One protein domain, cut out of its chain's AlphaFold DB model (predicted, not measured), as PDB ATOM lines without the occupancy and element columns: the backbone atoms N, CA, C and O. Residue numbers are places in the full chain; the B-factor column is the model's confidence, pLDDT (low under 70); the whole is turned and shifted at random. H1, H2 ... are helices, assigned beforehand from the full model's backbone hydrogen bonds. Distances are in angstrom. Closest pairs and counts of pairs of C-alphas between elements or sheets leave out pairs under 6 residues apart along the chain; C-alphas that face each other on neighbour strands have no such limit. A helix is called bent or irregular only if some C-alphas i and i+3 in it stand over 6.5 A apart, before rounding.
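Overview. This is residues 31 to 113 of the 114 residues of an uncharacterized protein of Candidatus Buchananbacteria bacterium RIFCSPHIGHO2_01_FULL_44_11 (UniProt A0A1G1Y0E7). Three helices, H2, H3 and H4, form a small up-and-down bundle, each running against the one before it, with their centres in a triangle. H1 packs alongside H2 and runs back against it, apart from H3. The printed part has 83 residues with four named helices, in the order H1, H2, H3, H4, and no named strand; the class is all helix. It is compact, with a radius of gyration of the C-alphas of 12.1 A, and spans 34 by 28 by 18 A.

Along the chain. H1, residues 31 to 46, begins at C-alpha 31 (-29.127, -14.703, -0.947) and is 21.4 A long. H2, residues 55 to 70, is 21.9 A long; it has a kink of 38 degrees near residue 64 and is irregular, but only just: C-alphas 64 and 67 are 6.7 A apart. H3, residues 80 to 95, is 22.6 A long. H4, residues 101 to 111, is 15.3 A long and ends at C-alpha 111 (-22.417, -25.545, -14.019).

Arrangement. H2 is the hub. H1 and H2, a hairpin, touch at a shallow tilt of 16 degrees; their closest C-alphas, of Leu 33 and Leu 69, are 5.6 A apart. H2 touches H3 with residues 61 to 68 alone, closest at the C-alphas of Val 64 and Met 86, 6.5 A. H3 and H4, a hairpin, touch at the C-alphas of Val 94 and Pro 101, 6.2 A. H2 and H4 run the same way and only just touch, with 3 pairs of C-alphas within 8 A, the closest those of Ile 61 and Ala 107, 6.9 A. H1 and H4 are close but not clearly touching. Every O i to N i+4 pair is within hydrogen-bond range in H1, H3 and H4; in H2, 8 of 12 are.

Size, cuts and confidence. The two C-alphas farthest apart, of Ile 74 and Gly 97, are 34.8 A apart. The printed part has no cut and no long link. Its mean pLDDT is 75.7; 28 residues are under 70, among them 42 to 56.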
ATOM      1  N   SER A  31     -28.103 -13.656  -0.850       54.91
ATOM      2  CA  SER A  31     -29.127 -14.703  -0.947       54.91
ATOM      3  C   SER A  31     -28.911 -15.602  -2.179       54.91
ATOM      4  O   SER A  31     -29.200 -16.790  -2.118       54.91
ATOM      5  N   SER A  32     -28.324 -15.074  -3.267       57.53
ATOM      6  CA  SER A  32     -27.947 -15.841  -4.464       57.53
ATOM      7  C   SER A  32     -26.830 -16.856  -4.222       57.53
ATOM      8  O   SER A  32     -26.968 -17.994  -4.658       57.53
ATOM      9  N   LEU A  33     -25.756 -16.507  -3.503       64.06
ATOM     10  CA  LEU A  33     -24.703 -17.469  -3.157       64.06
ATOM     11  C   LEU A  33     -25.267 -18.566  -2.263       64.06
ATOM     12  O   LEU A  33     -25.035 -19.742  -2.525       64.06
ATOM     13  N   GLN A  34     -26.043 -18.195  -1.243       65.00
ATOM     14  CA  GLN A  34     -26.662 -19.163  -0.343       65.00
ATOM     15  C   GLN A  34     -27.599 -20.111  -1.102       65.00
ATOM     16  O   GLN A  34     -27.475 -21.324  -0.949       65.00
ATOM     17  N   SER A  35     -28.482 -19.590  -1.962       65.12
ATOM     18  CA  SER A  35     -29.383 -20.408  -2.783       65.12
ATOM     19  C   SER A  35     -28.629 -21.296  -3.772       65.12
ATOM     20  O   SER A  35     -28.966 -22.471  -3.909       65.12
ATOM     21  N   SER A  36     -27.589 -20.784  -4.428       68.06
ATOM     22  CA  SER A  36     -26.806 -21.561  -5.391       68.06
ATOM     23  C   SER A  36     -25.975 -22.652  -4.713       68.06
ATOM     24  O   SER A  36     -25.946 -23.792  -5.179       68.06
ATOM     25  N   MET A  37     -25.383 -22.353  -3.557       73.38
ATOM     26  CA  MET A  37     -24.679 -23.341  -2.737       73.38
ATOM     27  C   MET A  37     -25.631 -24.371  -2.134       73.38
ATOM     28  O   MET A  37     -25.285 -25.546  -2.044       73.38
ATOM     29  N   GLN A  38     -26.845 -23.970  -1.758       70.38
ATOM     30  CA  GLN A  38     -27.876 -24.894  -1.302       70.38
ATOM     31  C   GLN A  38     -28.353 -25.803  -2.440       70.38
ATOM     32  O   GLN A  38     -28.475 -27.006  -2.233       70.38
ATOM     33  N   LYS A  39     -28.531 -25.272  -3.658       68.56
ATOM     34  CA  LYS A  39     -28.820 -26.061  -4.866       68.56
ATOM     35  C   LYS A  39     -27.716 -27.086  -5.121       68.56
ATOM     36  O   LYS A  39     -28.021 -28.256  -5.303       68.56
ATOM     37  N   PHE A  40     -26.450 -26.677  -5.041       71.25
ATOM     38  CA  PHE A  40     -25.312 -27.589  -5.166       71.25
ATOM     39  C   PHE A  40     -25.333 -28.691  -4.098       71.25
ATOM     40  O   PHE A  40     -25.249 -29.870  -4.422       71.25
ATOM     41  N   ARG A  41     -25.493 -28.327  -2.819       70.06
ATOM     42  CA  ARG A  41     -25.552 -29.295  -1.712       70.06
ATOM     43  C   ARG A  41     -26.708 -30.276  -1.875       70.06
ATOM     44  O   ARG A  41     -26.521 -31.462  -1.639       70.06
ATOM     45  N   ASN A  42     -27.868 -29.810  -2.322       69.38
ATOM     46  CA  ASN A  42     -29.005 -30.682  -2.607       69.38
ATOM     47  C   ASN A  42     -28.690 -31.675  -3.733       69.38
ATOM     48  O   ASN A  42     -29.097 -32.825  -3.635       69.38
ATOM     49  N   ILE A  43     -27.927 -31.272  -4.755       69.44
ATOM     50  CA  ILE A  43     -27.468 -32.178  -5.823       69.44
ATOM     51  C   ILE A  43     -26.470 -33.206  -5.275       69.44
ATOM     52  O   ILE A  43     -26.561 -34.376  -5.617       69.44
ATOM     53  N   VAL A  44     -25.556 -32.805  -4.388       65.00
ATOM     54  CA  VAL A  44     -24.593 -33.726  -3.753       65.00
ATOM     55  C   VAL A  44     -25.282 -34.735  -2.831       65.00
ATOM     56  O   VAL A  44     -24.914 -35.903  -2.822       65.00
ATOM     57  N   HIS A  45     -26.259 -34.294  -2.035       62.44
ATOM     58  CA  HIS A  45     -26.913 -35.136  -1.028       62.44
ATOM     59  C   HIS A  45     -28.098 -35.940  -1.569       62.44
ATOM     60  O   HIS A  45     -28.322 -37.061  -1.121       62.44
ATOM     61  N   GLY A  46     -28.884 -35.357  -2.472       57.16
ATOM     62  CA  GLY A  46     -30.096 -35.964  -3.026       57.16
ATOM     63  C   GLY A  46     -29.914 -36.543  -4.426       57.16
ATOM     64  O   GLY A  46     -30.765 -37.314  -4.860       57.16
ATOM     65  N   GLY A  47     -28.825 -36.190  -5.115       56.12
ATOM     66  CA  GLY A  47     -28.645 -36.468  -6.536       56.12
ATOM     67  C   GLY A  47     -29.564 -35.611  -7.413       56.12
ATOM     68  O   GLY A  47     -30.697 -35.288  -7.061       56.12
ATOM     69  N   LEU A  48     -29.090 -35.241  -8.599       56.47
ATOM     70  CA  LEU A  48     -29.956 -35.178  -9.775       56.47
ATOM     71  C   LEU A  48     -30.034 -36.584 -10.373       56.47
ATOM     72  O   LEU A  48     -29.133 -37.403 -10.185       56.47
ATOM     73  N   GLU A  49     -31.105 -36.871 -11.107       49.34
ATOM     74  CA  GLU A  49     -31.218 -38.127 -11.843       49.34
ATOM     75  C   GLU A  49     -29.984 -38.289 -12.758       49.34
ATOM     76  O   GLU A  49     -29.726 -37.461 -13.634       49.34
ATOM     77  N   GLY A  50     -29.160 -39.307 -12.492       50.41
ATOM     78  CA  GLY A  50     -27.912 -39.534 -13.225       50.41
ATOM     79  C   GLY A  50     -26.742 -38.610 -12.862       50.41
ATOM     80  O   GLY A  50     -25.896 -38.392 -13.731       50.41
ATOM     81  N   THR A  51     -26.681 -38.072 -11.635       56.75
ATOM     82  CA  THR A  51     -25.449 -37.496 -11.062       56.75
ATOM     83  C   THR A  51     -25.070 -38.201  -9.758       56.75
ATOM     84  O   THR A  51     -25.820 -38.110  -8.785       56.75
ATOM     85  N   ASN A  52     -23.917 -38.866  -9.715       62.34
ATOM     86  CA  ASN A  52     -23.407 -39.578  -8.534       62.34
ATOM     87  C   ASN A  52     -22.068 -38.969  -8.111       62.34
ATOM     88  O   ASN A  52     -21.012 -39.585  -8.238       62.34
ATOM     89  N   LEU A  53     -22.119 -37.736  -7.607       66.38
ATOM     90  CA  LEU A  53     -20.918 -37.049  -7.150       66.38
ATOM     91  C   LEU A  53     -20.327 -37.753  -5.936       66.38
ATOM     92  O   LEU A  53     -20.979 -37.878  -4.895       66.38
ATOM     93  N   SER A  54     -19.059 -38.138  -6.024       68.50
ATOM     94  CA  SER A  54     -18.351 -38.593  -4.831       68.50
ATOM     95  C   SER A  54     -18.166 -37.425  -3.857       68.50
ATOM     96  O   SER A  54     -17.818 -36.308  -4.247       68.50
ATOM     97  N   GLN A  55     -18.359 -37.673  -2.559       68.44
ATOM     98  CA  GLN A  55     -18.277 -36.631  -1.526       68.44
ATOM     99  C   GLN A  55     -16.919 -35.901  -1.532       68.44
ATOM    100  O   GLN A  55     -16.862 -34.685  -1.364       68.44
ATOM    101  N   LYS A  56     -15.833 -36.634  -1.817       68.31
ATOM    102  CA  LYS A  56     -14.475 -36.090  -1.969       68.31
ATOM    103  C   LYS A  56     -14.353 -35.126  -3.159       68.31
ATOM    104  O   LYS A  56     -13.683 -34.104  -3.053       68.31
ATOM    105  N   ASN A  57     -14.999 -35.435  -4.283       75.31
ATOM    106  CA  ASN A  57     -14.924 -34.608  -5.489       75.31
ATOM    107  C   ASN A  57     -15.929 -33.454  -5.463       75.31
ATOM    108  O   ASN A  57     -15.667 -32.407  -6.054       75.31
ATOM    109  N   ALA A  58     -17.025 -33.589  -4.715       75.94
ATOM    110  CA  ALA A  58     -17.975 -32.511  -4.470       75.94
ATOM    111  C   ALA A  58     -17.293 -31.282  -3.846       75.94
ATOM    112  O   ALA A  58     -17.502 -30.170  -4.323       75.94
ATOM    113  N   GLU A  59     -16.428 -31.464  -2.842       80.19
ATOM    114  CA  GLU A  59     -15.667 -30.361  -2.230       80.19
ATOM    115  C   GLU A  59     -14.727 -29.677  -3.231       80.19
ATOM    116  O   GLU A  59     -14.654 -28.446  -3.293       80.19
ATOM    117  N   LEU A  60     -14.054 -30.467  -4.073       84.88
ATOM    118  CA  LEU A  60     -13.188 -29.940  -5.124       84.88
ATOM    119  C   LEU A  60     -13.988 -29.103  -6.132       84.88
ATOM    120  O   LEU A  60     -13.570 -28.000  -6.486       84.88
ATOM    121  N   ILE A  61     -15.158 -29.580  -6.552       82.00
ATOM    122  CA  ILE A  61     -16.044 -28.862  -7.475       82.00
ATOM    123  C   ILE A  61     -16.584 -27.578  -6.826       82.00
ATOM    124  O   ILE A  61     -16.572 -26.524  -7.467       82.00
ATOM    125  N   ILE A  62     -16.974 -27.617  -5.546       82.69
ATOM    126  CA  ILE A  62     -17.393 -26.428  -4.780       82.69
ATOM    127  C   ILE A  62     -16.302 -25.364  -4.804       82.69
ATOM    128  O   ILE A  62     -16.589 -24.211  -5.121       82.69
ATOM    129  N   SER A  63     -15.048 -25.749  -4.552       84.94
ATOM    130  CA  SER A  63     -13.920 -24.808  -4.529       84.94
ATOM    131  C   SER A  63     -13.695 -24.088  -5.866       84.94
ATOM    132  O   SER A  63     -13.122 -22.997  -5.908       84.94
ATOM    133  N   VAL A  64     -14.150 -24.685  -6.973       86.06
ATOM    134  CA  VAL A  64     -14.108 -24.073  -8.304       86.06
ATOM    135  C   VAL A  64     -15.296 -23.148  -8.526       86.06
ATOM    136  O   VAL A  64     -15.100 -22.065  -9.062       86.06
ATOM    137  N   ILE A  65     -16.502 -23.546  -8.118       83.19
ATOM    138  CA  ILE A  65     -17.747 -22.828  -8.429       83.19
ATOM    139  C   ILE A  65     -17.993 -21.649  -7.469       83.19
ATOM    140  O   ILE A  65     -18.367 -20.559  -7.908       83.19
ATOM    141  N   GLU A  66     -17.758 -21.832  -6.168       82.88
ATOM    142  CA  GLU A  66     -18.063 -20.853  -5.112       82.88
ATOM    143  C   GLU A  66     -17.474 -19.447  -5.367       82.88
ATOM    144  O   GLU A  66     -18.212 -18.463  -5.223       82.88
ATOM    145  N   PRO A  67     -16.209 -19.288  -5.817       83.69
ATOM    146  CA  PRO A  67     -15.638 -17.968  -6.090       83.69
ATOM    147  C   PRO A  67     -16.377 -17.186  -7.182       83.69
ATOM    148  O   PRO A  67     -16.429 -15.955  -7.134       83.69
ATOM    149  N   HIS A  68     -16.952 -17.884  -8.166       80.88
ATOM    150  CA  HIS A  68     -17.701 -17.257  -9.255       80.88
ATOM    151  C   HIS A  68     -19.105 -16.853  -8.808       80.88
ATOM    152  O   HIS A  68     -19.575 -15.774  -9.163       80.88
ATOM    153  N   LEU A  69     -19.740 -17.666  -7.964       75.38
ATOM    154  CA  LEU A  69     -21.059 -17.366  -7.407       75.38
ATOM    155  C   LEU A  69     -21.029 -16.216  -6.397       75.38
ATOM    156  O   LEU A  69     -21.983 -15.448  -6.319       75.38
ATOM    157  N   LYS A  70     -19.933 -16.056  -5.644       74.31
ATOM    158  CA  LYS A  70     -19.799 -14.988  -4.637       74.31
ATOM    159  C   LYS A  70     -19.922 -13.585  -5.235       74.31
ATOM    160  O   LYS A  70     -20.407 -12.676  -4.567       74.31
ATOM    161  N   ASN A  71     -19.486 -13.427  -6.482       69.38
ATOM    162  CA  ASN A  71     -19.503 -12.156  -7.201       69.38
ATOM    163  C   ASN A  71     -20.702 -12.029  -8.155       69.38
ATOM    164  O   ASN A  71     -20.801 -11.038  -8.876       69.38
ATOM    165  N   LEU A  72     -21.592 -13.028  -8.186       67.44
ATOM    166  CA  LEU A  72     -22.732 -13.055  -9.091       67.44
ATOM    167  C   LEU A  72     -23.895 -12.236  -8.502       67.44
ATOM    168  O   LEU A  72     -24.361 -12.542  -7.396       67.44
ATOM    169  N   PRO A  73     -24.396 -11.211  -9.219       64.31
ATOM    170  CA  PRO A  73     -25.572 -10.466  -8.790       64.31
ATOM    171  C   PRO A  73     -26.791 -11.376  -8.609       64.31
ATOM    172  O   PRO A  73     -26.928 -12.413  -9.259       64.31
ATOM    173  N   ILE A  74     -27.711 -10.972  -7.735       62.91
ATOM    174  CA  ILE A  74     -28.940 -11.734  -7.492       62.91
ATOM    175  C   ILE A  74     -29.755 -11.823  -8.789       62.91
ATOM    176  O   ILE A  74     -30.061 -10.805  -9.404       62.91
ATOM    177  N   GLY A  75     -30.111 -13.049  -9.187       59.25
ATOM    178  CA  GLY A  75     -30.899 -13.319 -10.393       59.25
ATOM    179  C   GLY A  75     -30.116 -13.260 -11.709       59.25
ATOM    180  O   GLY A  75     -30.723 -13.436 -12.761       59.25
ATOM    181  N   ALA A  76     -28.802 -13.021 -11.667       65.88
ATOM    182  CA  ALA A  76     -27.940 -13.122 -12.840       65.88
ATOM    183  C   ALA A  76     -27.504 -14.575 -13.070       65.88
ATOM    184  O   ALA A  76     -27.283 -15.317 -12.114       65.88
ATOM    185  N   GLU A  77     -27.351 -14.951 -14.339       75.94
ATOM    186  CA  GLU A  77     -26.739 -16.220 -14.740       75.94
ATOM    187  C   GLU A  77     -25.230 -16.054 -14.933       75.94
ATOM    188  O   GLU A  77     -24.736 -14.971 -15.279       75.94
ATOM    189  N   LEU A  78     -24.477 -17.136 -14.744       80.19
ATOM    190  CA  LEU A  78     -23.057 -17.156 -15.068       80.19
ATOM    191  C   LEU A  78     -22.852 -16.954 -16.571       80.19
ATOM    192  O   LEU A  78     -23.423 -17.656 -17.408       80.19
ATOM    193  N   ALA A  79     -21.955 -16.030 -16.917       84.62
ATOM    194  CA  ALA A  79     -21.569 -15.818 -18.302       84.62
ATOM    195  C   ALA A  79     -20.990 -17.106 -18.911       84.62
ATOM    196  O   ALA A  79     -20.270 -17.860 -18.250       84.62
ATOM    197  N   TYR A  80     -21.244 -17.321 -20.204       82.56
ATOM    198  CA  TYR A  80     -20.733 -18.482 -20.939       82.56
ATOM    199  C   TYR A  80     -19.214 -18.663 -20.780       82.56
ATOM    200  O   TYR A  80     -18.736 -19.770 -20.547       82.56
ATOM    201  N   THR A  81     -18.453 -17.567 -20.826       83.31
ATOM    202  CA  THR A  81     -16.993 -17.569 -20.642       83.31
ATOM    203  C   THR A  81     -16.580 -18.010 -19.237       83.31
ATOM    204  O   THR A  81     -15.609 -18.748 -19.082       83.31
ATOM    205  N   THR A  82     -17.343 -17.634 -18.208       85.06
ATOM    206  CA  THR A  82     -17.136 -18.099 -16.831       85.06
ATOM    207  C   THR A  82     -17.429 -19.592 -16.713       85.06
ATOM    208  O   THR A  82     -16.623 -20.330 -16.147       85.06
ATOM    209  N   LYS A  83     -18.523 -20.068 -17.323       85.75
ATOM    210  CA  LYS A  83     -18.847 -21.503 -17.394       85.75
ATOM    211  C   LYS A  83     -17.757 -22.302 -18.108       85.75
ATOM    212  O   LYS A  83     -17.411 -23.393 -17.659       85.75
ATOM    213  N   ALA A  84     -17.216 -21.782 -19.207       82.62
ATOM    214  CA  ALA A  84     -16.124 -22.412 -19.946       82.62
ATOM    215  C   ALA A  84     -14.840 -22.486 -19.103       82.62
ATOM    216  O   ALA A  84     -14.259 -23.561 -18.973       82.62
ATOM    217  N   SER A  85     -14.460 -21.391 -18.437       86.62
ATOM    218  CA  SER A  85     -13.274 -21.350 -17.572       86.62
ATOM    219  C   SER A  85     -13.350 -22.349 -16.409       86.62
ATOM    220  O   SER A  85     -12.378 -23.051 -16.124       86.62
ATOM    221  N   MET A  86     -14.519 -22.485 -15.772       88.38
ATOM    222  CA  MET A  86     -14.727 -23.495 -14.726       88.38
ATOM    223  C   MET A  86     -14.582 -24.920 -15.273       88.38
ATOM    224  O   MET A  86     -13.921 -25.749 -14.648       88.38
ATOM    225  N   ARG A  87     -15.147 -25.204 -16.454       89.06
ATOM    226  CA  ARG A  87     -15.018 -26.510 -17.118       89.06
ATOM    227  C   ARG A  87     -13.569 -26.843 -17.446       89.06
ATOM    228  O   ARG A  87     -13.132 -27.950 -17.157       89.06
ATOM    229  N   GLU A  88     -12.808 -25.894 -17.983       88.75
ATOM    230  CA  GLU A  88     -11.380 -26.089 -18.252       88.75
ATOM    231  C   GLU A  88     -10.595 -26.392 -16.973       88.75
ATOM    232  O   GLU A  88      -9.752 -27.290 -16.959       88.75
ATOM    233  N   LYS A  89     -10.888 -25.683 -15.877       90.19
ATOM    234  CA  LYS A  89     -10.231 -25.919 -14.587       90.19
ATOM    235  C   LYS A  89     -10.541 -27.311 -14.032       90.19
ATOM    236  O   LYS A  89      -9.626 -28.000 -13.590       90.19
ATOM    237  N   LEU A  90     -11.797 -27.748 -14.103       88.88
ATOM    238  CA  LEU A  90     -12.193 -29.100 -13.698       88.88
ATOM    239  C   LEU A  90     -11.578 -30.173 -14.604       88.88
ATOM    240  O   LEU A  90     -11.110 -31.191 -14.107       88.88
ATOM    241  N   TYR A  91     -11.495 -29.925 -15.912       87.56
ATOM    242  CA  TYR A  91     -10.851 -30.843 -16.850       87.56
ATOM    243  C   TYR A  91      -9.360 -31.026 -16.543       87.56
ATOM    244  O   TYR A  91      -8.858 -32.147 -16.594       87.56
ATOM    245  N   ARG A  92      -8.651 -29.965 -16.130       90.69
ATOM    246  CA  ARG A  92      -7.267 -30.096 -15.633       90.69
ATOM    247  C   ARG A  92      -7.184 -31.011 -14.413       90.69
ATOM    248  O   ARG A  92      -6.289 -31.844 -14.358       90.69
ATOM    249  N   TYR A  93      -8.140 -30.941 -13.485       88.62
ATOM    250  CA  TYR A  93      -8.183 -31.880 -12.357       88.62
ATOM    251  C   TYR A  93      -8.440 -33.327 -12.780       88.62
ATOM    252  O   TYR A  93      -7.922 -34.231 -12.126       88.62
ATOM    253  N   VAL A  94      -9.163 -33.563 -13.881       88.00
ATOM    254  CA  VAL A  94      -9.273 -34.905 -14.476       88.00
ATOM    255  C   VAL A  94      -7.919 -35.373 -15.008       88.00
ATOM    256  O   VAL A  94      -7.487 -36.475 -14.686       88.00
ATOM    257  N   GLN A  95      -7.213 -34.523 -15.762       87.12
ATOM    258  CA  GLN A  95      -5.880 -34.844 -16.294       87.12
ATOM    259  C   GLN A  95      -4.850 -35.112 -15.183       87.12
ATOM    260  O   GLN A  95      -3.971 -35.952 -15.336       87.12
ATOM    261  N   GLU A  96      -4.978 -34.429 -14.045       91.25
ATOM    262  CA  GLU A  96      -4.135 -34.618 -12.858       91.25
ATOM    263  C   GLU A  96      -4.552 -35.821 -11.986       91.25
ATOM    264  O   GLU A  96      -3.925 -36.071 -10.957       91.25
ATOM    265  N   GLY A  97      -5.621 -36.545 -12.340       86.88
ATOM    266  CA  GLY A  97      -6.147 -37.673 -11.559       86.88
ATOM    267  C   GLY A  97      -6.812 -37.278 -10.233       86.88
ATOM    268  O   GLY A  97      -7.017 -38.125  -9.363       86.88
ATOM    269  N   LYS A  98      -7.141 -35.994 -10.051       87.06
ATOM    270  CA  LYS A  98      -7.790 -35.443  -8.847       87.06
ATOM    271  C   LYS A  98      -9.315 -35.464  -8.921       87.06
ATOM    272  O   LYS A  98      -9.959 -35.374  -7.882       87.06
ATOM    273  N   LEU A  99      -9.873 -35.560 -10.126       84.38
ATOM    274  CA  LEU A  99     -11.307 -35.624 -10.402       84.38
ATOM    275  C   LEU A  99     -11.577 -36.801 -11.342       84.38
ATOM    276  O   LEU A  99     -10.832 -37.001 -12.300       84.38
ATOM    277  N   SER A 100     -12.626 -37.582 -11.088       82.75
ATOM    278  CA  SER A 100     -12.991 -38.656 -12.015       82.75
ATOM    279  C   SER A 100     -13.645 -38.080 -13.287       82.75
ATOM    280  O   SER A 100     -14.271 -37.017 -13.228       82.75
ATOM    281  N   PRO A 101     -13.536 -38.754 -14.447       80.94
ATOM    282  CA  PRO A 101     -14.252 -38.343 -15.655       80.94
ATOM    283  C   PRO A 101     -15.778 -38.292 -15.468       80.94
ATOM    284  O   PRO A 101     -16.432 -37.420 -16.030       80.94
ATOM    285  N   GLU A 102     -16.337 -39.187 -14.654       79.38
ATOM    286  CA  GLU A 102     -17.774 -39.250 -14.351       79.38
ATOM    287  C   GLU A 102     -18.222 -38.036 -13.523       79.38
ATOM    288  O   GLU A 102     -19.157 -37.332 -13.904       79.38
ATOM    289  N   ASP A 103     -17.477 -37.702 -12.463       78.75
ATOM    290  CA  ASP A 103     -17.729 -36.503 -11.653       78.75
ATOM    291  C   ASP A 103     -17.559 -35.216 -12.478       78.75
ATOM    292  O   ASP A 103     -18.212 -34.208 -12.207       78.75
ATOM    293  N   PHE A 104     -16.695 -35.221 -13.499       81.50
ATOM    294  CA  PHE A 104     -16.566 -34.099 -14.429       81.50
ATOM    295  C   PHE A 104     -17.814 -33.915 -15.299       81.50
ATOM    296  O   PHE A 104     -18.272 -32.781 -15.466       81.50
ATOM    297  N   GLU A 105     -18.393 -34.994 -15.831       80.12
ATOM    298  CA  GLU A 105     -19.657 -34.927 -16.574       80.12
ATOM    299  C   GLU A 105     -20.791 -34.367 -15.709       80.12
ATOM    300  O   GLU A 105     -21.547 -33.497 -16.154       80.12
ATOM    301  N   ASP A 106     -20.856 -34.785 -14.449       75.69
ATOM    302  CA  ASP A 106     -21.842 -34.281 -13.496       75.69
ATOM    303  C   ASP A 106     -21.587 -32.820 -13.119       75.69
ATOM    304  O   ASP A 106     -22.511 -32.003 -13.122       75.69
ATOM    305  N   ALA A 107     -20.328 -32.435 -12.911       80.50
ATOM    306  CA  ALA A 107     -19.957 -31.047 -12.658       80.50
ATOM    307  C   ALA A 107     -20.325 -30.121 -13.829       80.50
ATOM    308  O   ALA A 107     -20.761 -28.991 -13.601       80.50
ATOM    309  N   LYS A 108     -20.215 -30.584 -15.084       83.50
ATOM    310  CA  LYS A 108     -20.681 -29.816 -16.253       83.50
ATOM    311  C   LYS A 108     -22.181 -29.552 -16.184       83.50
ATOM    312  O   LYS A 108     -22.583 -28.409 -16.378       83.50
ATOM    313  N   LYS A 109     -22.995 -30.570 -15.882       80.12
ATOM    314  CA  LYS A 109     -24.454 -30.411 -15.736       80.12
ATOM    315  C   LYS A 109     -24.786 -29.409 -14.633       80.12
ATOM    316  O   LYS A 109     -25.650 -28.563 -14.817       80.12
ATOM    317  N   ILE A 110     -24.063 -29.462 -13.515       76.81
ATOM    318  CA  ILE A 110     -24.238 -28.531 -12.396       76.81
ATOM    319  C   ILE A 110     -23.896 -27.093 -12.788       76.81
ATOM    320  O   ILE A 110     -24.631 -26.176 -12.438       76.81
ATOM    321  N   ILE A 111     -22.811 -26.877 -13.534       83.06
ATOM    322  CA  ILE A 111     -22.417 -25.545 -14.019       83.06
ATOM    323  C   ILE A 111     -23.492 -24.930 -14.926       83.06
ATOM    324  O   ILE A 111     -23.666 -23.714 -14.917       83.06
ATOM    325  N   GLU A 112     -24.229 -25.739 -15.691       82.38
ATOM    326  CA  GLU A 112     -25.321 -25.242 -16.540       82.38
ATOM    327  C   GLU A 112     -26.541 -24.750 -15.745       82.38
ATOM    328  O   GLU A 112     -27.366 -24.018 -16.286       82.38
ATOM    329  N   LEU A 113     -26.657 -25.113 -14.465       75.12
ATOM    330  CA  LEU A 113     -27.786 -24.747 -13.604       75.12
ATOM    331  C   LEU A 113     -27.667 -23.362 -12.951       75.12
ATOM    332  O   LEU A 113     -28.600 -22.971 -12.234       75.12
TER     333      LEU A 113